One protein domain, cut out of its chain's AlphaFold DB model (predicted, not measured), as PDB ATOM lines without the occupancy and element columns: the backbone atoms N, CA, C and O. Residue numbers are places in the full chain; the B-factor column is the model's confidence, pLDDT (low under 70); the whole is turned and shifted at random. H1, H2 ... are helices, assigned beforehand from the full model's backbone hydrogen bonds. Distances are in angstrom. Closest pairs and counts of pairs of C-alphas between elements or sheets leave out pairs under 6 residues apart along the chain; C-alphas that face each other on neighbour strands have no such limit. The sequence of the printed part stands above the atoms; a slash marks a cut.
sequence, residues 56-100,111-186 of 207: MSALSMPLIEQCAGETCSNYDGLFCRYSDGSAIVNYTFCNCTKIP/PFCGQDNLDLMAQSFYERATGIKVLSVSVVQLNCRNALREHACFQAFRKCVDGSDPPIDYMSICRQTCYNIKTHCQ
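Overview. This is residues 56 to 100 and 111 to 186 of the 207 residues of an uncharacterized protein of Planoprotostelium fungivorum (UniProt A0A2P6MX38). Little of this model is regular structure: helices H2, H3 and H4 stack with H3 in the middle, short H1 packs on H2, long loops fill much of the rest, and residues 133 to 139 stick out. The printed part has 121 residues, with four named helices, H1 to H4, holding 47, and no named strand: all helix. It is compact, radius of gyration of the C-alphas 14.6 A, and spans 47 by 30 by 23 A.

Arrangement. H1, residues 56 to 59, touches residues 125 to 129 alone of H2, residues 115 to 131; the closest C-alphas, Leu 59 and Phe 125, are 5.2 A apart. H2 and H3, residues 142 to 156, form a helical hairpin at a steep tilt of 45 degrees; their closest C-alphas, Ala 122 and Ala 152, are 4.9 A apart. H3 and H4, residues 175 to 185, form another at 33 degrees, only just shallow; their closest C-alphas, Cys 144 and His 184, are 4.7 A apart. H2 and H4 are apart. Every O i to N i+4 pair is within hydrogen-bond range in H2, H3 and H4; H1 is too short for one.

Along the chain. H1 begins at C-alpha 56 (9.311, -50.198, 34.155). H2 measures 23.9 A, H3 21.1 A and H4 15.3 A, ending at C-alpha 185 (5.350, -39.401, 34.228).

Size, cuts and confidence. Residues 101 to 110 are not printed, a 13.0 A gap between C-alphas 100 and 111. The H3 to H4 link is long. Fifty residues are under pLDDT 70, among them 56 to 71.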
ATOM      1  N   MET A  56       8.142 -49.413  33.768       61.81
ATOM      2  CA  MET A  56       9.311 -50.198  34.155       61.81
ATOM      3  C   MET A  56       9.350 -51.556  33.450       61.81
ATOM      4  O   MET A  56      10.410 -51.969  32.990       61.81
ATOM      5  N   SER A  57       8.201 -52.210  33.268       59.19
ATOM      6  CA  SER A  57       8.110 -53.460  32.500       59.19
ATOM      7  C   SER A  57       8.312 -53.280  30.987       59.19
ATOM      8  O   SER A  57       8.742 -54.212  30.313       59.19
ATOM      9  N   ALA A  58       8.025 -52.103  30.415       53.75
ATOM     10  CA  ALA A  58       8.430 -51.806  29.030       53.75
ATOM     11  C   ALA A  58       9.916 -51.495  28.893       53.75
ATOM     12  O   ALA A  58      10.486 -51.707  27.825       53.75
ATOM     13  N   LEU A  59      10.517 -50.960  29.950       54.56
ATOM     14  CA  LEU A  59      11.930 -50.617  29.993       54.56
ATOM     15  C   LEU A  59      12.798 -51.823  30.360       54.56
ATOM     16  O   LEU A  59      13.993 -51.811  30.084       54.56
ATOM     17  N   SER A  60      12.213 -52.876  30.933       59.19
ATOM     18  CA  SER A  60      12.921 -54.112  31.222       59.19
ATOM     19  C   SER A  60      12.958 -55.042  30.003       59.19
ATOM     20  O   SER A  60      11.980 -55.258  29.275       59.19
ATOM     21  N   MET A  61      14.137 -55.604  29.774       52.75
ATOM     22  CA  MET A  61      14.336 -56.848  29.040       52.75
ATOM     23  C   MET A  61      15.169 -57.769  29.932       52.75
ATOM     24  O   MET A  61      16.054 -57.272  30.635       52.75
ATOM     25  N   PRO A  62      14.908 -59.088  29.936       47.47
ATOM     26  CA  PRO A  62      15.828 -60.033  30.547       47.47
ATOM     27  C   PRO A  62      17.139 -59.963  29.759       47.47
ATOM     28  O   PRO A  62      17.223 -60.419  28.621       47.47
ATOM     29  N   LEU A  63      18.142 -59.304  30.330       46.62
ATOM     30  CA  LEU A  63      19.485 -59.248  29.768       46.62
ATOM     31  C   LEU A  63      20.148 -60.607  30.018       46.62
ATOM     32  O   LEU A  63      20.596 -60.880  31.129       46.62
ATOM     33  N   ILE A  64      20.138 -61.462  28.992       43.94
ATOM     34  CA  ILE A  64      20.656 -62.840  29.038       43.94
ATOM     35  C   ILE A  64      22.196 -62.868  28.979       43.94
ATOM     36  O   ILE A  64      22.807 -63.801  29.486       43.94
ATOM     37  N   GLU A  65      22.839 -61.813  28.470       45.56
ATOM     38  CA  GLU A  65      24.294 -61.624  28.518       45.56
ATOM     39  C   GLU A  65      24.604 -60.148  28.765       45.56
ATOM     40  O   GLU A  65      23.901 -59.271  28.254       45.56
ATOM     41  N   GLN A  66      25.610 -59.859  29.596       49.00
ATOM     42  CA  GLN A  66      25.903 -58.490  30.005       49.00
ATOM     43  C   GLN A  66      27.380 -58.167  29.944       49.00
ATOM     44  O   GLN A  66      28.276 -58.961  30.210       49.00
ATOM     45  N   CYS A  67      27.583 -56.930  29.552       49.09
ATOM     46  CA  CYS A  67      28.840 -56.368  29.172       49.09
ATOM     47  C   CYS A  67      29.520 -55.801  30.428       49.09
ATOM     48  O   CYS A  67      29.331 -54.648  30.794       49.09
ATOM     49  N   ALA A  68      30.247 -56.660  31.140       48.00
ATOM     50  CA  ALA A  68      31.039 -56.303  32.310       48.00
ATOM     51  C   ALA A  68      32.520 -56.389  31.940       48.00
ATOM     52  O   ALA A  68      33.056 -57.478  31.718       48.00
ATOM     53  N   GLY A  69      33.175 -55.234  31.826       49.38
ATOM     54  CA  GLY A  69      34.565 -55.158  31.402       49.38
ATOM     55  C   GLY A  69      35.382 -54.141  32.168       49.38
ATOM     56  O   GLY A  69      34.876 -53.088  32.529       49.38
ATOM     57  N   GLU A  70      36.672 -54.443  32.309       52.84
ATOM     58  CA  GLU A  70      37.695 -53.554  32.882       52.84
ATOM     59  C   GLU A  70      37.944 -52.299  32.024       52.84
ATOM     60  O   GLU A  70      38.456 -51.288  32.499       52.84
ATOM     61  N   THR A  71      37.591 -52.349  30.737       61.66
ATOM     62  CA  THR A  71      37.754 -51.235  29.801       61.66
ATOM     63  C   THR A  71      36.443 -50.507  29.580       61.66
ATOM     64  O   THR A  71      35.559 -51.008  28.885       61.66
ATOM     65  N   CYS A  72      36.375 -49.286  30.097       70.06
ATOM     66  CA  CYS A  72      35.297 -48.347  29.841       70.06
ATOM     67  C   CYS A  72      35.834 -47.181  29.021       70.06
ATOM     68  O   CYS A  72      36.812 -46.536  29.397       70.06
ATOM     69  N   SER A  73      35.212 -46.925  27.878       73.31
ATOM     70  CA  SER A  73      35.489 -45.752  27.046       73.31
ATOM     71  C   SER A  73      34.417 -44.702  27.246       73.31
ATOM     72  O   SER A  73      33.291 -45.050  27.584       73.31
ATOM     73  N   ASN A  74      34.744 -43.444  26.966       79.56
ATOM     74  CA  ASN A  74      33.783 -42.353  27.045       79.56
ATOM     75  C   ASN A  74      32.628 -42.512  26.050       79.56
ATOM     76  O   ASN A  74      32.817 -43.007  24.940       79.56
ATOM     77  N   TYR A  75      31.448 -42.026  26.437       81.81
ATOM     78  CA  TYR A  75      30.303 -41.957  25.535       81.81
ATOM     79  C   TYR A  75      30.467 -40.881  24.460       81.81
ATOM     80  O   TYR A  75      30.521 -39.686  24.767       81.81
ATOM     81  N   ASP A  76      30.516 -41.304  23.195       83.50
ATOM     82  CA  ASP A  76      30.627 -40.414  22.037       83.50
ATOM     83  C   ASP A  76      29.348 -40.353  21.177       83.50
ATOM     84  O   ASP A  76      29.221 -39.467  20.330       83.50
ATOM     85  N   GLY A  77      28.340 -41.169  21.502       85.00
ATOM     86  CA  GLY A  77      27.058 -41.232  20.800       85.00
ATOM     87  C   GLY A  77      26.184 -39.980  20.945       85.00
ATOM     88  O   GLY A  77      26.520 -39.003  21.629       85.00
ATOM     89  N   LEU A  78      25.032 -39.998  20.272       87.88
ATOM     90  CA  LEU A  78      24.115 -38.850  20.200       87.88
ATOM     91  C   LEU A  78      22.838 -39.030  21.022       87.88
ATOM     92  O   LEU A  78      22.258 -38.037  21.462       87.88
ATOM     93  N   PHE A  79      22.373 -40.265  21.214       90.50
ATOM     94  CA  PHE A  79      21.061 -40.518  21.808       90.50
ATOM     95  C   PHE A  79      21.042 -40.251  23.318       90.50
ATOM     96  O   PHE A  79      20.153 -39.560  23.822       90.50
ATOM     97  N   CYS A  80      22.048 -40.739  24.041       90.44
ATOM     98  CA  CYS A  80      22.170 -40.606  25.489       90.44
ATOM     99  C   CYS A  80      22.842 -39.295  25.904       90.44
ATOM    100  O   CYS A  80      23.776 -39.277  26.706       90.44
ATOM    101  N   ARG A  81      22.336 -38.177  25.374       89.19
ATOM    102  CA  ARG A  81      22.721 -36.820  25.772       89.19
ATOM    103  C   ARG A  81      21.530 -36.022  26.285       89.19
ATOM    104  O   ARG A  81      20.394 -36.158  25.816       89.19
ATOM    105  N   TYR A  82      21.824 -35.158  27.241       85.50
ATOM    106  CA  TYR A  82      20.947 -34.087  27.673       85.50
ATOM    107  C   TYR A  82      20.862 -32.992  26.604       85.50
ATOM    108  O   TYR A  82      21.649 -32.936  25.657       85.50
ATOM    109  N   SER A  83      19.890 -32.090  26.751       80.81
ATOM    110  CA  SER A  83      19.692 -30.971  25.820       80.81
ATOM    111  C   SER A  83      20.838 -29.957  25.819       80.81
ATOM    112  O   SER A  83      20.973 -29.206  24.860       80.81
ATOM    113  N   ASP A  84      21.641 -29.915  26.883       83.38
ATOM    114  CA  ASP A  84      22.851 -29.091  26.985       83.38
ATOM    115  C   ASP A  84      24.087 -29.752  26.339       83.38
ATOM    116  O   ASP A  84      25.175 -29.180  26.350       83.38
ATOM    117  N   GLY A  85      23.926 -30.950  25.765       82.00
ATOM    118  CA  GLY A  85      24.991 -31.718  25.126       82.00
ATOM    119  C   GLY A  85      25.807 -32.591  26.081       82.00
ATOM    120  O   GLY A  85      26.625 -33.385  25.603       82.00
ATOM    121  N   SER A  86      25.584 -32.502  27.396       86.06
ATOM    122  CA  SER A  86      26.231 -33.389  28.364       86.06
ATOM    123  C   SER A  86      25.727 -34.826  28.206       86.06
ATOM    124  O   SER A  86      24.588 -35.071  27.803       86.06
ATOM    125  N   ALA A  87      26.604 -35.798  28.446       84.94
ATOM    126  CA  ALA A  87      26.249 -37.204  28.308       84.94
ATOM    127  C   ALA A  87      25.475 -37.677  29.548       84.94
ATOM    128  O   ALA A  87      25.877 -37.400  30.675       84.94
ATOM    129  N   ILE A  88      24.375 -38.400  29.333       86.50
ATOM    130  CA  ILE A  88      23.590 -39.055  30.396       86.50
ATOM    131  C   ILE A  88      24.402 -40.193  31.015       86.50
ATOM    132  O   ILE A  88      24.360 -40.438  32.219       86.50
ATOM    133  N   VAL A  89      25.138 -40.900  30.162       82.06
ATOM    134  CA  VAL A  89      26.079 -41.950  30.530       82.06
ATOM    135  C   VAL A  89      27.444 -41.526  30.031       82.06
ATOM    136  O   VAL A  89      27.578 -41.098  28.892       82.06
ATOM    137  N   ASN A  90      28.463 -41.610  30.873       75.00
ATOM    138  CA  ASN A  90      29.826 -41.267  30.486       75.00
ATOM    139  C   ASN A  90      30.626 -42.469  29.963       75.00
ATOM    140  O   ASN A  90      31.808 -42.300  29.697       75.00
ATOM    141  N   TYR A  91      30.017 -43.647  29.788       72.25
ATOM    142  CA  TYR A  91      30.698 -44.862  29.335       72.25
ATOM    143  C   TYR A  91      29.968 -45.567  28.179       72.25
ATOM    144  O   TYR A  91      28.743 -45.502  28.083       72.25
ATOM    145  N   THR A  92      30.715 -46.257  27.313       60.41
ATOM    146  CA  THR A  92      30.186 -46.986  26.136       60.41
ATOM    147  C   THR A  92      30.737 -48.376  25.951       60.41
ATOM    148  O   THR A  92      30.002 -49.267  25.523       60.41
ATOM    149  N   PHE A  93      32.026 -48.567  26.223       53.47
ATOM    150  CA  PHE A  93      32.655 -49.860  26.031       53.47
ATOM    151  C   PHE A  93      32.540 -50.731  27.271       53.47
ATOM    152  O   PHE A  93      32.475 -50.270  28.409       53.47
ATOM    153  N   CYS A  94      32.397 -52.010  26.987       56.16
ATOM    154  CA  CYS A  94      31.697 -52.935  27.831       56.16
ATOM    155  C   CYS A  94      32.231 -54.288  27.358       56.16
ATOM    156  O   CYS A  94      31.797 -54.775  26.324       56.16
ATOM    157  N   ASN A  95      33.282 -54.828  27.988       50.31
ATOM    158  CA  ASN A  95      33.837 -56.118  27.566       50.31
ATOM    159  C   ASN A  95      32.768 -57.177  27.849       50.31
ATOM    160  O   ASN A  95      32.462 -57.455  29.002       50.31
ATOM    161  N   CYS A  96      32.111 -57.701  26.821       50.00
ATOM    162  CA  CYS A  96      31.089 -58.715  27.026       50.00
ATOM    163  C   CYS A  96      31.760 -60.042  27.389       50.00
ATOM    164  O   CYS A  96      32.232 -60.786  26.531       50.00
ATOM    165  N   THR A  97      31.817 -60.331  28.688       43.59
ATOM    166  CA  THR A  97      32.151 -61.653  29.203       43.59
ATOM    167  C   THR A  97      30.913 -62.541  29.095       43.59
ATOM    168  O   THR A  97      29.831 -62.194  29.562       43.59
ATOM    169  N   LYS A  98      31.054 -63.701  28.439       44.84
ATOM    170  CA  LYS A  98      29.982 -64.701  28.382       44.84
ATOM    171  C   LYS A  98      29.665 -65.150  29.807       44.84
ATOM    172  O   LYS A  98      30.522 -65.745  30.458       44.84
ATOM    173  N   ILE A  99      28.445 -64.902  30.280       42.25
ATOM    174  CA  ILE A  99      27.954 -65.536  31.505       42.25
ATOM    175  C   ILE A  99      27.557 -66.965  31.112       42.25
ATOM    176  O   ILE A  99      26.705 -67.129  30.235       42.25
ATOM    177  N   PRO A 100      28.173 -68.014  31.684       38.28
ATOM    178  CA  PRO A 100      27.761 -69.376  31.388       38.28
ATOM    179  C   PRO A 100      26.312 -69.567  31.847       38.28
ATOM    180  O   PRO A 100      25.999 -69.415  33.028       38.28
ATOM    181  N   PRO A 111      26.894 -60.818  21.611       46.97
ATOM    182  CA  PRO A 111      27.086 -59.766  22.589       46.97
ATOM    183  C   PRO A 111      26.716 -58.432  21.924       46.97
ATOM    184  O   PRO A 111      27.377 -58.011  20.973       46.97
ATOM    185  N   PHE A 112      25.649 -57.767  22.390       56.28
ATOM    186  CA  PHE A 112      25.287 -56.406  21.960       56.28
ATOM    187  C   PHE A 112      26.258 -55.418  22.599       56.28
ATOM    188  O   PHE A 112      25.977 -54.715  23.561       56.28
ATOM    189  N   CYS A 113      27.461 -55.469  22.070       62.81
ATOM    190  CA  CYS A 113      28.653 -54.822  22.542       62.81
ATOM    191  C   CYS A 113      28.993 -53.750  21.498       62.81
ATOM    192  O   CYS A 113      28.797 -53.963  20.295       62.81
ATOM    193  N   GLY A 114      29.450 -52.584  21.945       69.56
ATOM    194  CA  GLY A 114      29.718 -51.443  21.068       69.56
ATOM    195  C   GLY A 114      28.608 -50.393  21.080       69.56
ATOM    196  O   GLY A 114      27.421 -50.695  21.200       69.56
ATOM    197  N   GLN A 115      29.036 -49.138  20.962       78.12
ATOM    198  CA  GLN A 115      28.191 -47.971  21.177       78.12
ATOM    199  C   GLN A 115      26.945 -47.958  20.289       78.12
ATOM    200  O   GLN A 115      25.857 -47.767  20.816       78.12
ATOM    201  N   ASP A 116      27.080 -48.207  18.985       81.31
ATOM    202  CA  ASP A 116      25.951 -48.144  18.045       81.31
ATOM    203  C   ASP A 116      24.835 -49.131  18.416       81.31
ATOM    204  O   ASP A 116      23.649 -48.805  18.369       81.31
ATOM    205  N   ASN A 117      25.210 -50.338  18.849       78.31
ATOM    206  CA  ASN A 117      24.259 -51.362  19.275       78.31
ATOM    207  C   ASN A 117      23.561 -50.972  20.584       78.31
ATOM    208  O   ASN A 117      22.355 -51.174  20.733       78.31
ATOM    209  N   LEU A 118      24.314 -50.405  21.528       80.62
ATOM    210  CA  LEU A 118      23.780 -49.946  22.809       80.62
ATOM    211  C   LEU A 118      22.885 -48.708  22.644       80.62
ATOM    212  O   LEU A 118      21.846 -48.623  23.293       80.62
ATOM    213  N   ASP A 119      23.214 -47.798  21.727       84.88
ATOM    214  CA  ASP A 119      22.365 -46.657  21.364       84.88
ATOM    215  C   ASP A 119      21.043 -47.126  20.745       84.88
ATOM    216  O   ASP A 119      19.974 -46.657  21.144       84.88
ATOM    217  N   LEU A 120      21.081 -48.103  19.831       84.31
ATOM    218  CA  LEU A 120      19.871 -48.715  19.272       84.31
ATOM    219  C   LEU A 120      19.019 -49.393  20.355       84.31
ATOM    220  O   LEU A 120      17.788 -49.287  20.340       84.31
ATOM    221  N   MET A 121      19.654 -50.061  21.317       83.69
ATOM    222  CA  MET A 121      18.966 -50.677  22.451       83.69
ATOM    223  C   MET A 121      18.306 -49.621  23.351       83.69
ATOM    224  O   MET A 121      17.119 -49.741  23.668       83.69
ATOM    225  N   ALA A 122      19.032 -48.558  23.707       86.31
ATOM    226  CA  ALA A 122      18.504 -47.436  24.479       86.31
ATOM    227  C   ALA A 122      17.317 -46.777  23.757       86.31
ATOM    228  O   ALA A 122      16.276 -46.514  24.362       86.31
ATOM    229  N   GLN A 123      17.426 -46.564  22.446       88.06
ATOM    230  CA  GLN A 123      16.337 -46.010  21.650       88.06
ATOM    231  C   GLN A 123      15.112 -46.932  21.649       88.06
ATOM    232  O   GLN A 123      13.996 -46.463  21.860       88.06
ATOM    233  N   SER A 124      15.304 -48.242  21.494       83.75
ATOM    234  CA  SER A 124      14.218 -49.229  21.559       83.75
ATOM    235  C   SER A 124      13.486 -49.201  22.906       83.75
ATOM    236  O   SER A 124      12.253 -49.160  22.939       83.75
ATOM    237  N   PHE A 125      14.214 -49.143  24.028       83.94
ATOM    238  CA  PHE A 125      13.607 -49.000  25.357       83.94
ATOM    239  C   PHE A 125      12.790 -47.711  25.483       83.94
ATOM    240  O   PHE A 125      11.657 -47.739  25.968       83.94
ATOM    241  N   TYR A 126      13.333 -46.590  25.006       87.44
ATOM    242  CA  TYR A 126      12.641 -45.304  25.014       87.44
ATOM    243  C   TYR A 126      11.350 -45.325  24.183       87.44
ATOM    244  O   TYR A 126      10.293 -44.905  24.666       87.44
ATOM    245  N   GLU A 127      11.398 -45.842  22.956       83.81
ATOM    246  CA  GLU A 127      10.228 -45.948  22.076       83.81
ATOM    247  C   GLU A 127       9.162 -46.881  22.676       83.81
ATOM    248  O   GLU A 127       7.979 -46.540  22.697       83.81
ATOM    249  N   ARG A 128       9.559 -48.012  23.281       77.50
ATOM    250  CA  ARG A 128       8.628 -48.901  24.003       77.50
ATOM    251  C   ARG A 128       7.929 -48.185  25.156       77.50
ATOM    252  O   ARG A 128       6.712 -48.291  25.298       77.50
ATOM    253  N   ALA A 129       8.676 -47.450  25.976       78.75
ATOM    254  CA  ALA A 129       8.120 -46.772  27.142       78.75
ATOM    255  C   ALA A 129       7.224 -45.586  26.767       78.75
ATOM    256  O   ALA A 129       6.182 -45.367  27.386       78.75
ATOM    257  N   THR A 130       7.584 -44.839  25.722       78.12
ATOM    258  CA  THR A 130       6.740 -43.754  25.201       78.12
ATOM    259  C   THR A 130       5.499 -44.281  24.472       78.12
ATOM    260  O   THR A 130       4.439 -43.656  24.555       78.12
ATOM    261  N   GLY A 131       5.590 -45.458  23.846       68.62
ATOM    262  CA  GLY A 131       4.485 -46.158  23.186       68.62
ATOM    263  C   GLY A 131       3.437 -46.764  24.128       68.62
ATOM    264  O   GLY A 131       2.319 -47.033  23.699       68.62
ATOM    265  N   ILE A 132       3.723 -46.928  25.425       66.12
ATOM    266  CA  ILE A 132       2.732 -47.423  26.397       66.12
ATOM    267  C   ILE A 132       1.545 -46.455  26.572       66.12
ATOM    268  O   ILE A 132       0.434 -46.874  26.903       66.12
ATOM    269  N   LYS A 133       1.731 -45.153  26.326       55.66
ATOM    270  CA  LYS A 133       0.727 -44.119  26.633       55.66
ATOM    271  C   LYS A 133      -0.250 -43.821  25.482       55.66
ATOM    272  O   LYS A 133      -0.728 -42.696  25.353       55.66
ATOM    273  N   VAL A 134      -0.565 -44.812  24.644       47.16
ATOM    274  CA  VAL A 134      -1.311 -44.619  23.382       47.16
ATOM    275  C   VAL A 134      -2.802 -44.264  23.543       47.16
ATOM    276  O   VAL A 134      -3.416 -43.898  22.549       47.16
ATOM    277  N   LEU A 135      -3.414 -44.241  24.740       42.56
ATOM    278  CA  LEU A 135      -4.847 -43.873  24.858       42.56
ATOM    279  C   LEU A 135      -5.257 -42.935  26.005       42.56
ATOM    280  O   LEU A 135      -6.448 -42.676  26.165       42.56
ATOM    281  N   SER A 136      -4.338 -42.356  26.778       39.31
ATOM    282  CA  SER A 136      -4.752 -41.398  27.812       39.31
ATOM    283  C   SER A 136      -3.729 -40.296  28.079       39.31
ATOM    284  O   SER A 136      -2.679 -40.478  28.692       39.31
ATOM    285  N   VAL A 137      -4.141 -39.094  27.675       42.69
ATOM    286  CA  VAL A 137      -3.607 -37.784  28.066       42.69
ATOM    287  C   VAL A 137      -2.296 -37.377  27.385       42.69
ATOM    288  O   VAL A 137      -1.189 -37.671  27.845       42.69
ATOM    289  N   SER A 138      -2.506 -36.643  26.283       43.66
ATOM    290  CA  SER A 138      -1.925 -35.333  25.952       43.66
ATOM    291  C   SER A 138      -0.529 -35.069  26.512       43.66
ATOM    292  O   SER A 138      -0.365 -34.886  27.713       43.66
ATOM    293  N   VAL A 139       0.450 -35.002  25.605       50.66
ATOM    294  CA  VAL A 139       1.803 -34.478  25.835       50.66
ATOM    295  C   VAL A 139       2.487 -35.133  27.034       50.66
ATOM    296  O   VAL A 139       2.432 -34.644  28.159       50.66
ATOM    297  N   VAL A 140       3.207 -36.233  26.793       59.47
ATOM    298  CA  VAL A 140       4.259 -36.658  27.726       59.47
ATOM    299  C   VAL A 140       5.144 -35.434  27.968       59.47
ATOM    300  O   VAL A 140       5.821 -34.984  27.040       59.47
ATOM    301  N   GLN A 141       5.046 -34.847  29.167       72.06
ATOM    302  CA  GLN A 141       5.765 -33.629  29.532       72.06
ATOM    303  C   GLN A 141       7.250 -33.833  29.232       72.06
ATOM    304  O   GLN A 141       7.759 -34.945  29.393       72.06
ATOM    305  N   LEU A 142       7.946 -32.776  28.803       82.12
ATOM    306  CA  LEU A 142       9.368 -32.846  28.448       82.12
ATOM    307  C   LEU A 142      10.191 -33.561  29.534       82.12
ATOM    308  O   LEU A 142      11.001 -34.426  29.224       82.12
ATOM    309  N   ASN A 143       9.876 -33.302  30.804       84.44
ATOM    310  CA  ASN A 143      10.526 -33.935  31.952       84.44
ATOM    311  C   ASN A 143      10.294 -35.453  32.028       84.44
ATOM    312  O   ASN A 143      11.217 -36.188  32.356       84.44
ATOM    313  N   CYS A 144       9.102 -35.948  31.677       85.31
ATOM    314  CA  CYS A 144       8.859 -37.389  31.596       85.31
ATOM    315  C   CYS A 144       9.628 -38.011  30.428       85.31
ATOM    316  O   CYS A 144      10.232 -39.065  30.588       85.31
ATOM    317  N   ARG A 145       9.677 -37.347  29.264       85.44
ATOM    318  CA  ARG A 145      10.487 -37.833  28.132       85.44
ATOM    319  C   ARG A 145      11.967 -37.908  28.495       85.44
ATOM    320  O   ARG A 145      12.612 -38.889  28.144       85.44
ATOM    321  N   ASN A 146      12.479 -36.911  29.209       87.38
ATOM    322  CA  ASN A 146      13.859 -36.901  29.675       87.38
ATOM    323  C   ASN A 146      14.106 -38.029  30.686       87.38
ATOM    324  O   ASN A 146      15.034 -38.799  30.485       87.38
ATOM    325  N   ALA A 147      13.230 -38.212  31.680       88.31
ATOM    326  CA  ALA A 147      13.350 -39.300  32.656       88.31
ATOM    327  C   ALA A 147      13.282 -40.698  32.011       88.31
ATOM    328  O   ALA A 147      14.036 -41.597  32.376       88.31
ATOM    329  N   LEU A 148      12.407 -40.889  31.016       89.12
ATOM    330  CA  LEU A 148      12.331 -42.135  30.247       89.12
ATOM    331  C   LEU A 148      13.598 -42.373  29.419       89.12
ATOM    332  O   LEU A 148      14.067 -43.505  29.344       89.12
ATOM    333  N   ARG A 149      14.161 -41.320  28.811       89.69
ATOM    334  CA  ARG A 149      15.421 -41.407  28.061       89.69
ATOM    335  C   ARG A 149      16.590 -41.740  28.981       89.69
ATOM    336  O   ARG A 149      17.348 -42.645  28.659       89.69
ATOM    337  N   GLU A 150      16.707 -41.065  30.124       90.31
ATOM    338  CA  GLU A 150      17.723 -41.369  31.138       90.31
ATOM    339  C   GLU A 150      17.673 -42.839  31.538       90.31
ATOM    340  O   GLU A 150      18.676 -43.546  31.492       90.31
ATOM    341  N   HIS A 151      16.477 -43.320  31.868       88.25
ATOM    342  CA  HIS A 151      16.286 -44.701  32.266       88.25
ATOM    343  C   HIS A 151      16.652 -45.687  31.159       88.25
ATOM    344  O   HIS A 151      17.338 -46.670  31.418       88.25
ATOM    345  N   ALA A 152      16.221 -45.425  29.927       88.31
ATOM    346  CA  ALA A 152      16.558 -46.247  28.774       88.31
ATOM    347  C   ALA A 152      18.077 -46.304  28.530       88.31
ATOM    348  O   ALA A 152      18.624 -47.376  28.277       88.31
ATOM    349  N   CYS A 153      18.766 -45.174  28.690       87.75
ATOM    350  CA  CYS A 153      20.219 -45.106  28.621       87.75
ATOM    351  C   CYS A 153      20.884 -45.916  29.739       87.75
ATOM    352  O   CYS A 153      21.791 -46.680  29.451       87.75
ATOM    353  N   PHE A 154      20.400 -45.848  30.980       85.56
ATOM    354  CA  PHE A 154      20.907 -46.668  32.094       85.56
ATOM    355  C   PHE A 154      20.546 -48.164  31.998       85.56
ATOM    356  O   PHE A 154      21.183 -49.005  32.638       85.56
ATOM    357  N   GLN A 155      19.512 -48.522  31.233       82.12
ATOM    358  CA  GLN A 155      19.200 -49.921  30.919       82.12
ATOM    359  C   GLN A 155      20.194 -50.494  29.905       82.12
ATOM    360  O   GLN A 155      20.648 -51.623  30.078       82.12
ATOM    361  N   ALA A 156      20.519 -49.728  28.860       81.19
ATOM    362  CA  ALA A 156      21.431 -50.164  27.806       81.19
ATOM    363  C   ALA A 156      22.899 -50.069  28.242       81.19
ATOM    364  O   ALA A 156      23.647 -51.039  28.157       81.19
ATOM    365  N   PHE A 157      23.300 -48.915  28.766       80.44
ATOM    366  CA  PHE A 157      24.641 -48.647  29.263       80.44
ATOM    367  C   PHE A 157      24.658 -48.876  30.776       80.44
ATOM    368  O   PHE A 157      24.202 -48.039  31.558       80.44
ATOM    369  N   ARG A 158      25.199 -50.022  31.195       77.12
ATOM    370  CA  ARG A 158      25.374 -50.373  32.611       77.12
ATOM    371  C   ARG A 158      26.614 -49.732  33.201       77.12
ATOM    372  O   ARG A 158      27.605 -49.551  32.502       77.12
ATOM    373  N   LYS A 159      26.560 -49.435  34.503       74.69
ATOM    374  CA  LYS A 159      27.669 -48.850  35.257       74.69
ATOM    375  C   LYS A 159      28.969 -49.595  34.966       74.69
ATOM    376  O   LYS A 159      29.078 -50.788  35.231       74.69
ATOM    377  N   CYS A 160      29.953 -48.843  34.486       71.69
ATOM    378  CA  CYS A 160      31.335 -49.282  34.437       71.69
ATOM    379  C   CYS A 160      31.831 -49.642  35.845       71.69
ATOM    380  O   CYS A 160      31.726 -48.825  36.766       71.69
ATOM    381  N   VAL A 161      32.374 -50.844  36.005       68.50
ATOM    382  CA  VAL A 161      32.962 -51.327  37.256       68.50
ATOM    383  C   VAL A 161      34.256 -52.061  36.959       68.50
ATOM    384  O   VAL A 161      34.404 -52.650  35.890       68.50
ATOM    385  N   ASP A 162      35.180 -52.019  37.913       64.81
ATOM    386  CA  ASP A 162      36.365 -52.865  37.862       64.81
ATOM    387  C   ASP A 162      35.933 -54.340  37.921       64.81
ATOM    388  O   ASP A 162      35.054 -54.714  38.705       64.81
ATOM    389  N   GLY A 163      36.525 -55.167  37.061       56.94
ATOM    390  CA  GLY A 163      36.225 -56.590  36.965       56.94
ATOM    391  C   GLY A 163      36.709 -57.392  38.174       56.94
ATOM    392  O   GLY A 163      36.241 -58.515  38.362       56.94
ATOM    393  N   SER A 164      37.608 -56.840  38.999       57.91
ATOM    394  CA  SER A 164      38.173 -57.561  40.143       57.91
ATOM    395  C   SER A 164      37.183 -57.760  41.292       57.91
ATOM    396  O   SER A 164      37.193 -58.827  41.891       57.91
ATOM    397  N   ASP A 165      36.335 -56.765  41.579       61.44
ATOM    398  CA  ASP A 165      35.345 -56.792  42.669       61.44
ATOM    399  C   ASP A 165      34.135 -55.884  42.343       61.44
ATOM    400  O   ASP A 165      33.972 -54.803  42.924       61.44
ATOM    401  N   PRO A 166      33.268 -56.274  41.393       62.34
ATOM    402  CA  PRO A 166      32.084 -55.490  41.079       62.34
ATOM    403  C   PRO A 166      31.071 -55.552  42.243       62.34
ATOM    404  O   PRO A 166      30.793 -56.636  42.765       62.34
ATOM    405  N   PRO A 167      30.467 -54.420  42.654       61.53
ATOM    406  CA  PRO A 167      29.439 -54.431  43.690       61.53
ATOM    407  C   PRO A 167      28.200 -55.163  43.187       61.53
ATOM    408  O   PRO A 167      27.851 -55.012  42.027       61.53
ATOM    409  N   ILE A 168      27.492 -55.901  44.045       66.81
ATOM    410  CA  ILE A 168      26.384 -56.801  43.651       66.81
ATOM    411  C   ILE A 168      25.330 -56.104  42.771       66.81
ATOM    412  O   ILE A 168      24.802 -56.700  41.832       66.81
ATOM    413  N   ASP A 169      25.059 -54.829  43.042       64.56
ATOM    414  CA  ASP A 169      23.973 -54.072  42.423       64.56
ATOM    415  C   ASP A 169      24.381 -53.226  41.205       64.56
ATOM    416  O   ASP A 169      23.541 -52.505  40.663       64.56
ATOM    417  N   TYR A 170      25.625 -53.310  40.716       64.81
ATOM    418  CA  TYR A 170      26.114 -52.441  39.629       64.81
ATOM    419  C   TYR A 170      25.280 -52.492  38.348       64.81
ATOM    420  O   TYR A 170      25.097 -51.475  37.674       64.81
ATOM    421  N   MET A 171      24.730 -53.667  38.044       69.50
ATOM    422  CA  MET A 171      23.908 -53.923  36.859       69.50
ATOM    423  C   MET A 171      22.480 -53.399  37.026       69.50
ATOM    424  O   MET A 171      21.787 -53.095  36.050       69.50
ATOM    425  N   SER A 172      22.026 -53.277  38.269       75.81
ATOM    426  CA  SER A 172      20.696 -52.792  38.597       75.81
ATOM    427  C   SER A 172      20.613 -51.287  38.374       75.81
ATOM    428  O   SER A 172      21.592 -50.555  38.506       75.81
ATOM    429  N   ILE A 173      19.420 -50.798  38.044       82.81
ATOM    430  CA  ILE A 173      19.167 -49.356  37.993       82.81
ATOM    431  C   ILE A 173      18.876 -48.848  39.392       82.81
ATOM    432  O   ILE A 173      18.174 -49.492  40.168       82.81
ATOM    433  N   CYS A 174      19.385 -47.665  39.697       86.12
ATOM    434  CA  CYS A 174      19.130 -47.029  40.967       86.12
ATOM    435  C   CYS A 174      17.672 -46.627  41.135       86.12
ATOM    436  O   CYS A 174      17.005 -46.117  40.230       86.12
ATOM    437  N   ARG A 175      17.210 -46.764  42.372       88.88
ATOM    438  CA  ARG A 175      15.876 -46.385  42.822       88.88
ATOM    439  C   ARG A 175      15.495 -44.960  42.431       88.88
ATOM    440  O   ARG A 175      14.346 -44.723  42.059       88.88
ATOM    441  N   GLN A 176      16.448 -44.030  42.469       89.31
ATOM    442  CA  GLN A 176      16.213 -42.639  42.087       89.31
ATOM    443  C   GLN A 176      15.719 -42.507  40.639       89.31
ATOM    444  O   GLN A 176      14.773 -41.767  40.385       89.31
ATOM    445  N   THR A 177      16.281 -43.273  39.703       88.44
ATOM    446  CA  THR A 177      15.868 -43.255  38.294       88.44
ATOM    447  C   THR A 177      14.411 -43.702  38.133       88.44
ATOM    448  O   THR A 177      13.656 -43.104  37.369       88.44
ATOM    449  N   CYS A 178      13.974 -44.715  38.890       88.31
ATOM    450  CA  CYS A 178      12.565 -45.121  38.923       88.31
ATOM    451  C   CYS A 178      11.673 -44.012  39.508       88.31
ATOM    452  O   CYS A 178      10.622 -43.699  38.946       88.31
ATOM    453  N   TYR A 179      12.094 -43.362  40.601       89.19
ATOM    454  CA  TYR A 179      11.332 -42.257  41.191       89.19
ATOM    455  C   TYR A 179      11.210 -41.048  40.258       89.19
ATOM    456  O   TYR A 179      10.157 -40.403  40.257       89.19
ATOM    457  N   ASN A 180      12.227 -40.763  39.442       87.75
ATOM    458  CA  ASN A 180      12.173 -39.706  38.432       87.75
ATOM    459  C   ASN A 180      11.055 -39.986  37.416       87.75
ATOM    460  O   ASN A 180      10.233 -39.106  37.156       87.75
ATOM    461  N   ILE A 181      10.955 -41.223  36.909       87.19
ATOM    462  CA  ILE A 181       9.839 -41.641  36.044       87.19
ATOM    463  C   ILE A 181       8.517 -41.506  36.793       87.19
ATOM    464  O   ILE A 181       7.610 -40.840  36.302       87.19
ATOM    465  N   LYS A 182       8.408 -42.078  37.995       86.19
ATOM    466  CA  LYS A 182       7.183 -42.032  38.806       86.19
ATOM    467  C   LYS A 182       6.654 -40.605  38.964       86.19
ATOM    468  O   LYS A 182       5.471 -40.342  38.755       86.19
ATOM    469  N   THR A 183       7.551 -39.681  39.291       85.88
ATOM    470  CA  THR A 183       7.236 -38.275  39.561       85.88
ATOM    471  C   THR A 183       6.878 -37.523  38.284       85.88
ATOM    472  O   THR A 183       5.837 -36.873  38.222       85.88
ATOM    473  N   HIS A 184       7.716 -37.612  37.249       85.62
ATOM    474  CA  HIS A 184       7.543 -36.815  36.034       85.62
ATOM    475  C   HIS A 184       6.498 -37.388  35.078       85.62
ATOM    476  O   HIS A 184       5.838 -36.630  34.369       85.62
ATOM    477  N   CYS A 185       6.329 -38.707  35.060       82.62
ATOM    478  CA  CYS A 185       5.350 -39.401  34.228       82.62
ATOM    479  C   CYS A 185       4.021 -39.661  34.947       82.62
ATOM    480  O   CYS A 185       3.078 -40.115  34.298       82.62
ATOM    481  N   GLN A 186       3.933 -39.341  36.246       82.94
ATOM    482  CA  GLN A 186       2.740 -39.515  37.084       82.94
ATOM    483  C   GLN A 186       2.217 -40.961  37.069       82.94
ATOM    484  O   GLN A 186       1.021 -41.210  36.909       82.94
TER     485      GLN A 186